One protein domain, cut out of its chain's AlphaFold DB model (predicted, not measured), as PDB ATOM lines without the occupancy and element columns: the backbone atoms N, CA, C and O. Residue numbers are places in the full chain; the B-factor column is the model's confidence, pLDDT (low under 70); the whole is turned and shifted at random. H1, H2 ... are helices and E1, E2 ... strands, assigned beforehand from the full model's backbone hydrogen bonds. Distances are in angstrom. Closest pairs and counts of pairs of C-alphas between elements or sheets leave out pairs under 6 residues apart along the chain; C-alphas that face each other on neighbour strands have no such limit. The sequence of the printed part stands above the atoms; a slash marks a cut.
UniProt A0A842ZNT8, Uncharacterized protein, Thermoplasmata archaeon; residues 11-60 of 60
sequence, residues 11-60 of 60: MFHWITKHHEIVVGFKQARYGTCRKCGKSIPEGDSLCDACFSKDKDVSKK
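AT A GLANCE: This is residues 11 to 60 of the 60 residues of an uncharacterized protein of Thermoplasmata archaeon (UniProt A0A842ZNT8). Two small strand hairpins are strung along an extended chain, with one helix beyond them: the hairpin of E1 and E2 makes an arm at one end, a stretched link of residues 25 to 29 crosses to the smaller hairpin of E3 and E4, and H1 leads away from there to the other end. The body is drawn out rather than folded into one core, and the loop end of the first hairpin, residues 15 to 20, and the tail, residues 55 to 60, stick out. The printed part has 50 residues with four named strands and one named helix, in the order E1, E2, E3, E4, H1; each of its two sheets is an antiparallel pair, E1 - E2 and E3 - E4, and the class is mixed, helices and strands. It is extended, with a radius of gyration of the C-alphas of 18.7 A, and its outline is a rod spanning 58 by 23 by 12 A.

IN THESE COORDINATES: E1 is residues 11 to 15, 13.5 A from first to last C-alpha, and begins with C-alpha 11 at (-42.387, 58.813, -36.137). E2 is residues 20 to 24, 13.0 A long. E3 is residues 30 to 32, 6.9 A long, with C-alpha 30 at (-32.414, 40.227, -37.265). E4 is residues 39 to 41, 7.1 A long. H1 is residues 48 to 58, 15.4 A long, and ends with C-alpha 58 at (-28.450, 21.598, -17.894).

HOW THE PARTS SIT: E1 and E2 form an antiparallel hairpin, with 176 degrees between their directions. The C-alphas of His 13 and Val 22 face each other at 4.8 A, and N 21 and O 14 are within hydrogen-bond range at 2.8 A, as are N 14 and O 21 at 2.9 A. E2 and E3 are apart, though a tight link of 5 residues joins them. E3 and E4 form the second antiparallel hairpin, with 127 degrees between their directions. The C-alphas of Tyr 30 and Pro 41 face each other at 4.6 A, and N 31 and O 40 are within hydrogen-bond range at 2.8 A. H1 is apart from E1, E2 and E3. In H1, 6 of 7 O i to N i+4 pairs are within hydrogen-bond range.

THE WHOLE: The two C-alphas farthest apart are those of Lys 17 and Lys 60, at 58.6 A. Residues 15 to 20 stand free, and so do residues 55 to 60, of which 55 to 58 belong to H1. The printed part has no cut, and it ends at residue 60, the chain's last residue. The links E1 to E2 and E2 to E3 are tight, those from E3 to E4 and from E4 to H1 are short, and no link is long. The mean pLDDT of the printed part is 81.1; residue 11, residues 25 to 28 and residues 56 to 60 are under 70.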
ATOM      1  N   MET A  11     -41.075  58.830 -35.468       63.44
ATOM      2  CA  MET A  11     -42.387  58.813 -36.137       63.44
ATOM      3  C   MET A  11     -43.350  59.842 -35.555       63.44
ATOM      4  O   MET A  11     -44.058  60.505 -36.303       63.44
ATOM      5  N   PHE A  12     -43.377  59.989 -34.229       72.19
ATOM      6  CA  PHE A  12     -44.291  60.915 -33.569       72.19
ATOM      7  C   PHE A  12     -43.553  61.724 -32.515       72.19
ATOM      8  O   PHE A  12     -42.803  61.188 -31.696       72.19
ATOM      9  N   HIS A  13     -43.753  63.035 -32.562       80.88
ATOM     10  CA  HIS A  13     -43.211  63.967 -31.591       80.88
ATOM     11  C   HIS A  13     -44.330  64.903 -31.175       80.88
ATOM     12  O   HIS A  13     -44.804  65.696 -31.985       80.88
ATOM     13  N   TRP A  14     -44.762  64.785 -29.924       80.94
ATOM     14  CA  TRP A  14     -45.824  65.611 -29.377       80.94
ATOM     15  C   TRP A  14     -45.340  66.318 -28.128       80.94
ATOM     16  O   TRP A  14     -44.876  65.697 -27.174       80.94
ATOM     17  N   ILE A  15     -45.444  67.640 -28.164       84.62
ATOM     18  CA  ILE A  15     -45.064  68.516 -27.069       84.62
ATOM     19  C   ILE A  15     -46.337  69.143 -26.505       84.62
ATOM     20  O   ILE A  15     -47.158  69.694 -27.237       84.62
ATOM     21  N   THR A  16     -46.478  69.072 -25.189       86.56
ATOM     22  CA  THR A  16     -47.473  69.803 -24.402       86.56
ATOM     23  C   THR A  16     -46.750  70.755 -23.448       86.56
ATOM     24  O   THR A  16     -45.526  70.726 -23.334       86.56
ATOM     25  N   LYS A  17     -47.495  71.594 -22.717       89.81
ATOM     26  CA  LYS A  17     -46.916  72.584 -21.791       89.81
ATOM     27  C   LYS A  17     -46.059  71.964 -20.673       89.81
ATOM     28  O   LYS A  17     -45.209  72.649 -20.116       89.81
ATOM     29  N   HIS A  18     -46.288  70.686 -20.357       92.38
ATOM     30  CA  HIS A  18     -45.633  69.984 -19.249       92.38
ATOM     31  C   HIS A  18     -44.928  68.684 -19.657       92.38
ATOM     32  O   HIS A  18     -44.183  68.137 -18.852       92.38
ATOM     33  N   HIS A  19     -45.140  68.185 -20.879       81.56
ATOM     34  CA  HIS A  19     -44.609  66.890 -21.302       81.56
ATOM     35  C   HIS A  19     -44.134  66.912 -22.747       81.56
ATOM     36  O   HIS A  19     -44.759  67.525 -23.613       81.56
ATOM     37  N   GLU A  20     -43.077  66.153 -23.003       87.62
ATOM     38  CA  GLU A  20     -42.575  65.846 -24.331       87.62
ATOM     39  C   GLU A  20     -42.661  64.331 -24.546       87.62
ATOM     40  O   GLU A  20     -42.055  63.551 -23.816       87.62
ATOM     41  N   ILE A  21     -43.439  63.915 -25.546       81.44
ATOM     42  CA  ILE A  21     -43.598  62.517 -25.943       81.44
ATOM     43  C   ILE A  21     -42.865  62.317 -27.267       81.44
ATOM     44  O   ILE A  21     -43.179  62.946 -28.282       81.44
ATOM     45  N   VAL A  22     -41.886  61.415 -27.255       79.81
ATOM     46  CA  VAL A  22     -41.023  61.103 -28.398       79.81
ATOM     47  C   VAL A  22     -41.158  59.614 -28.701       79.81
ATOM     48  O   VAL A  22     -40.702  58.779 -27.925       79.81
ATOM     49  N   VAL A  23     -41.779  59.271 -29.833       76.94
ATOM     50  CA  VAL A  23     -41.938  57.882 -30.287       76.94
ATOM     51  C   VAL A  23     -41.030  57.637 -31.487       76.94
ATOM     52  O   VAL A  23     -41.199  58.229 -32.560       76.94
ATOM     53  N   GLY A  24     -40.062  56.743 -31.310       73.69
ATOM     54  CA  GLY A  24     -39.193  56.258 -32.376       73.69
ATOM     55  C   GLY A  24     -39.221  54.739 -32.467       73.69
ATOM     56  O   GLY A  24     -39.321  54.055 -31.451       73.69
ATOM     57  N   PHE A  25     -39.104  54.207 -33.682       65.75
ATOM     58  CA  PHE A  25     -38.936  52.771 -33.895       65.75
ATOM     59  C   PHE A  25     -37.462  52.467 -34.098       65.75
ATOM     60  O   PHE A  25     -36.856  52.933 -35.055       65.75
ATOM     61  N   LYS A  26     -36.862  51.623 -33.264       69.25
ATOM     62  CA  LYS A  26     -35.548  51.069 -33.602       69.25
ATOM     63  C   LYS A  26     -35.725  50.105 -34.778       69.25
ATOM     64  O   LYS A  26     -36.691  49.349 -34.822       69.25
ATOM     65  N   GLN A  27     -34.819  50.127 -35.760       67.44
ATOM     66  CA  GLN A  27     -34.781  49.053 -36.755       67.44
ATOM     67  C   GLN A  27     -34.516  47.756 -36.004       67.44
ATOM     68  O   GLN A  27     -33.431  47.602 -35.447       67.44
ATOM     69  N   ALA A  28     -35.510  46.870 -35.956       68.69
ATOM     70  CA  ALA A  28     -35.275  45.501 -35.549       68.69
ATOM     71  C   ALA A  28     -34.321  44.915 -36.591       68.69
ATOM     72  O   ALA A  28     -34.679  44.725 -37.754       68.69
ATOM     73  N   ARG A  29     -33.059  44.778 -36.199       81.75
ATOM     74  CA  ARG A  29     -32.097  43.988 -36.944       81.75
ATOM     75  C   ARG A  29     -32.322  42.548 -36.525       81.75
ATOM     76  O   ARG A  29     -32.618  42.282 -35.360       81.75
ATOM     77  N   TYR A  30     -32.230  41.649 -37.489       84.62
ATOM     78  CA  TYR A  30     -32.414  40.227 -37.265       84.62
ATOM     79  C   TYR A  30     -31.097  39.525 -37.573       84.62
ATOM     80  O   TYR A  30     -30.492  39.771 -38.614       84.62
ATOM     81  N   GLY A  31     -30.652  38.692 -36.641       88.38
ATOM     82  CA  GLY A  31     -29.596  37.715 -36.847       88.38
ATOM     83  C   GLY A  31     -30.180  36.324 -37.072       88.38
ATOM     84  O   GLY A  31     -31.388  36.142 -37.240       88.38
ATOM     85  N   THR A  32     -29.306  35.325 -37.027       93.50
ATOM     86  CA  THR A  32     -29.670  33.927 -37.249       93.50
ATOM     87  C   THR A  32     -29.322  33.096 -36.021       93.50
ATOM     88  O   THR A  32     -28.208  33.169 -35.503       93.50
ATOM     89  N   CYS A  33     -30.264  32.270 -35.565       93.75
ATOM     90  CA  CYS A  33     -30.036  31.320 -34.484       93.75
ATOM     91  C   CYS A  33     -28.927  30.341 -34.866       93.75
ATOM     92  O   CYS A  33     -29.043  29.627 -35.866       93.75
ATOM     93  N   ARG A  34     -27.900  30.234 -34.017       91.50
ATOM     94  CA  ARG A  34     -26.735  29.373 -34.272       91.50
ATOM     95  C   ARG A  34     -27.065  27.881 -34.363       91.50
ATOM     96  O   ARG A  34     -26.298  27.138 -34.959       91.50
ATOM     97  N   LYS A  35     -28.183  27.436 -33.776       92.56
ATOM     98  CA  LYS A  35     -28.575  26.014 -33.754       92.56
ATOM     99  C   LYS A  35     -29.513  25.594 -34.876       92.56
ATOM    100  O   LYS A  35     -29.390  24.483 -35.371       92.56
ATOM    101  N   CYS A  36     -30.500  26.420 -35.214       93.06
ATOM    102  CA  CYS A  36     -31.584  26.009 -36.113       93.06
ATOM    103  C   CYS A  36     -31.746  26.895 -37.346       93.06
ATOM    104  O   CYS A  36     -32.647  26.648 -38.140       93.06
ATOM    105  N   GLY A  37     -30.934  27.943 -37.498       91.12
ATOM    106  CA  GLY A  37     -31.003  28.808 -38.673       91.12
ATOM    107  C   GLY A  37     -32.210  29.753 -38.707       91.12
ATOM    108  O   GLY A  37     -32.375  30.482 -39.677       91.12
ATOM    109  N   LYS A  38     -33.068  29.764 -37.677       91.31
ATOM    110  CA  LYS A  38     -34.216  30.683 -37.619       91.31
ATOM    111  C   LYS A  38     -33.766  32.128 -37.432       91.31
ATOM    112  O   LYS A  38     -32.847  32.382 -36.653       91.31
ATOM    113  N   SER A  39     -34.475  33.057 -38.068       90.31
ATOM    114  CA  SER A  39     -34.309  34.488 -37.825       90.31
ATOM    115  C   SER A  39     -34.659  34.826 -36.376       90.31
ATOM    116  O   SER A  39     -35.724  34.445 -35.887       90.31
ATOM    117  N   ILE A  40     -33.764  35.535 -35.698       91.12
ATOM    118  CA  ILE A  40     -33.910  35.982 -34.308       91.12
ATOM    119  C   ILE A  40     -33.518  37.453 -34.187       91.12
ATOM    120  O   ILE A  40     -32.809  37.951 -35.063       91.12
ATOM    121  N   PRO A  41     -33.968  38.175 -33.148       84.69
ATOM    122  CA  PRO A  41     -33.504  39.533 -32.898       84.69
ATOM    123  C   PRO A  41     -31.972  39.600 -32.836       84.69
ATOM    124  O   PRO A  41     -31.310  38.736 -32.261       84.69
ATOM    125  N   GLU A  42     -31.389  40.618 -33.463       79.88
ATOM    126  CA  GLU A  42     -29.952  40.873 -33.376       79.88
ATOM    127  C   GLU A  42     -29.570  41.158 -31.915       79.88
ATOM    128  O   GLU A  42     -30.173  42.008 -31.259       79.88
ATOM    129  N   GLY A  43     -28.567  40.434 -31.418       80.62
ATOM    130  CA  GLY A  43     -28.169  40.423 -30.008       80.62
ATOM    131  C   GLY A  43     -28.372  39.056 -29.355       80.62
ATOM    132  O   GLY A  43     -27.583  38.677 -28.491       80.62
ATOM    133  N   ASP A  44     -29.334  38.273 -29.843       83.19
ATOM    134  CA  ASP A  44     -29.563  36.916 -29.358       83.19
ATOM    135  C   ASP A  44     -28.711  35.903 -30.136       83.19
ATOM    136  O   ASP A  44     -28.504  36.011 -31.344       83.19
ATOM    137  N   SER A  45     -28.193  34.889 -29.434       87.31
ATOM    138  CA  SER A  45     -27.409  33.800 -30.053       87.31
ATOM    139  C   SER A  45     -28.255  32.571 -30.397       87.31
ATOM    140  O   SER A  45     -27.900  31.785 -31.284       87.31
ATOM    141  N   LEU A  46     -29.370  32.386 -29.688       90.94
ATOM    142  CA  LEU A  46     -30.282  31.254 -29.815       90.94
ATOM    143  C   LEU A  46     -31.721  31.762 -29.835       90.94
ATOM    144  O   LEU A  46     -32.041  32.734 -29.165       90.94
ATOM    145  N   CYS A  47     -32.594  31.072 -30.569       91.06
ATOM    146  CA  CYS A  47     -34.031  31.297 -30.444       91.06
ATOM    147  C   CYS A  47     -34.570  30.669 -29.155       91.06
ATOM    148  O   CYS A  47     -34.011  29.679 -28.672       91.06
ATOM    149  N   ASP A  48     -35.708  31.167 -28.671       89.00
ATOM    150  CA  ASP A  48     -36.361  30.684 -27.446       89.00
ATOM    151  C   ASP A  48     -36.547  29.164 -27.437       89.00
ATOM    152  O   ASP A  48     -36.235  28.491 -26.461       89.00
ATOM    153  N   ALA A  49     -36.959  28.588 -28.569       89.31
ATOM    154  CA  ALA A  49     -37.140  27.143 -28.691       89.31
ATOM    155  C   ALA A  49     -35.829  26.355 -28.510       89.31
ATOM    156  O   ALA A  49     -35.831  25.270 -27.930       89.31
ATOM    157  N   CYS A  50     -34.707  26.868 -29.025       90.81
ATOM    158  CA  CYS A  50     -33.396  26.240 -28.857       90.81
ATOM    159  C   CYS A  50     -32.834  26.461 -27.452       90.81
ATOM    160  O   CYS A  50     -32.175  25.569 -26.929       90.81
ATOM    161  N   PHE A  51     -33.102  27.620 -26.856       88.75
ATOM    162  CA  PHE A  51     -32.675  27.958 -25.506       88.75
ATOM    163  C   PHE A  51     -33.398  27.123 -24.442       88.75
ATOM    164  O   PHE A  51     -32.750  26.583 -23.549       88.75
ATOM    165  N   SER A  52     -34.716  26.934 -24.569       87.94
ATOM    166  CA  SER A  52     -35.495  26.095 -23.648       87.94
ATOM    167  C   SER A  52     -35.011  24.645 -23.645       87.94
ATOM    168  O   SER A  52     -34.793  24.078 -22.580       87.94
ATOM    169  N   LYS A  53     -34.719  24.083 -24.827       83.94
ATOM    170  CA  LYS A  53     -34.140  22.734 -24.939       83.94
ATOM    171  C   LYS A  53     -32.772  22.617 -24.265       83.94
ATOM    172  O   LYS A  53     -32.459  21.566 -23.727       83.94
ATOM    173  N   ASP A  54     -31.957  23.671 -24.309       78.25
ATOM    174  CA  ASP A  54     -30.634  23.682 -23.673       78.25
ATOM    175  C   ASP A  54     -30.736  23.731 -22.142       78.25
ATOM    176  O   ASP A  54     -30.032  23.011 -21.434       78.25
ATOM    177  N   LYS A  55     -31.675  24.530 -21.622       71.50
ATOM    178  CA  LYS A  55     -31.944  24.613 -20.181       71.50
ATOM    179  C   LYS A  55     -32.424  23.296 -19.585       71.50
ATOM    180  O   LYS A  55     -32.049  22.988 -18.456       71.50
ATOM    181  N   ASP A  56     -33.220  22.531 -20.326       65.44
ATOM    182  CA  ASP A  56     -33.677  21.213 -19.876       65.44
ATOM    183  C   ASP A  56     -32.531  20.192 -19.807       65.44
ATOM    184  O   ASP A  56     -32.555  19.304 -18.957       65.44
ATOM    185  N   VAL A  57     -31.489  20.345 -20.633       60.88
ATOM    186  CA  VAL A  57     -30.282  19.502 -20.567       60.88
ATOM    187  C   VAL A  57     -29.414  19.865 -19.361       60.88
ATOM    188  O   VAL A  57     -28.897  18.972 -18.703       60.88
ATOM    189  N   SER A  58     -29.289  21.151 -19.021       60.41
ATOM    190  CA  SER A  58     -28.450  21.598 -17.894       60.41
ATOM    191  C   SER A  58     -29.039  21.306 -16.503       60.41
ATOM    192  O   SER A  58     -28.345  21.501 -15.507       60.41
ATOM    193  N   LYS A  59     -30.312  20.904 -16.409       58.44
ATOM    194  CA  LYS A  59     -30.984  20.562 -15.142       58.44
ATOM    195  C   LYS A  59     -30.921  19.072 -14.782       58.44
ATOM    196  O   LYS A  59     -31.474  18.698 -13.748       58.44
ATOM    197  N   LYS A  60     -30.316  18.242 -15.630       46.97
ATOM    198  CA  LYS A  60     -30.205  16.794 -15.444       46.97
ATOM    199  C   LYS A  60     -28.797  16.416 -15.008       46.97
ATOM    200  O   LYS A  60     -28.700  15.478 -14.191       46.97
TER     201      LYS A  60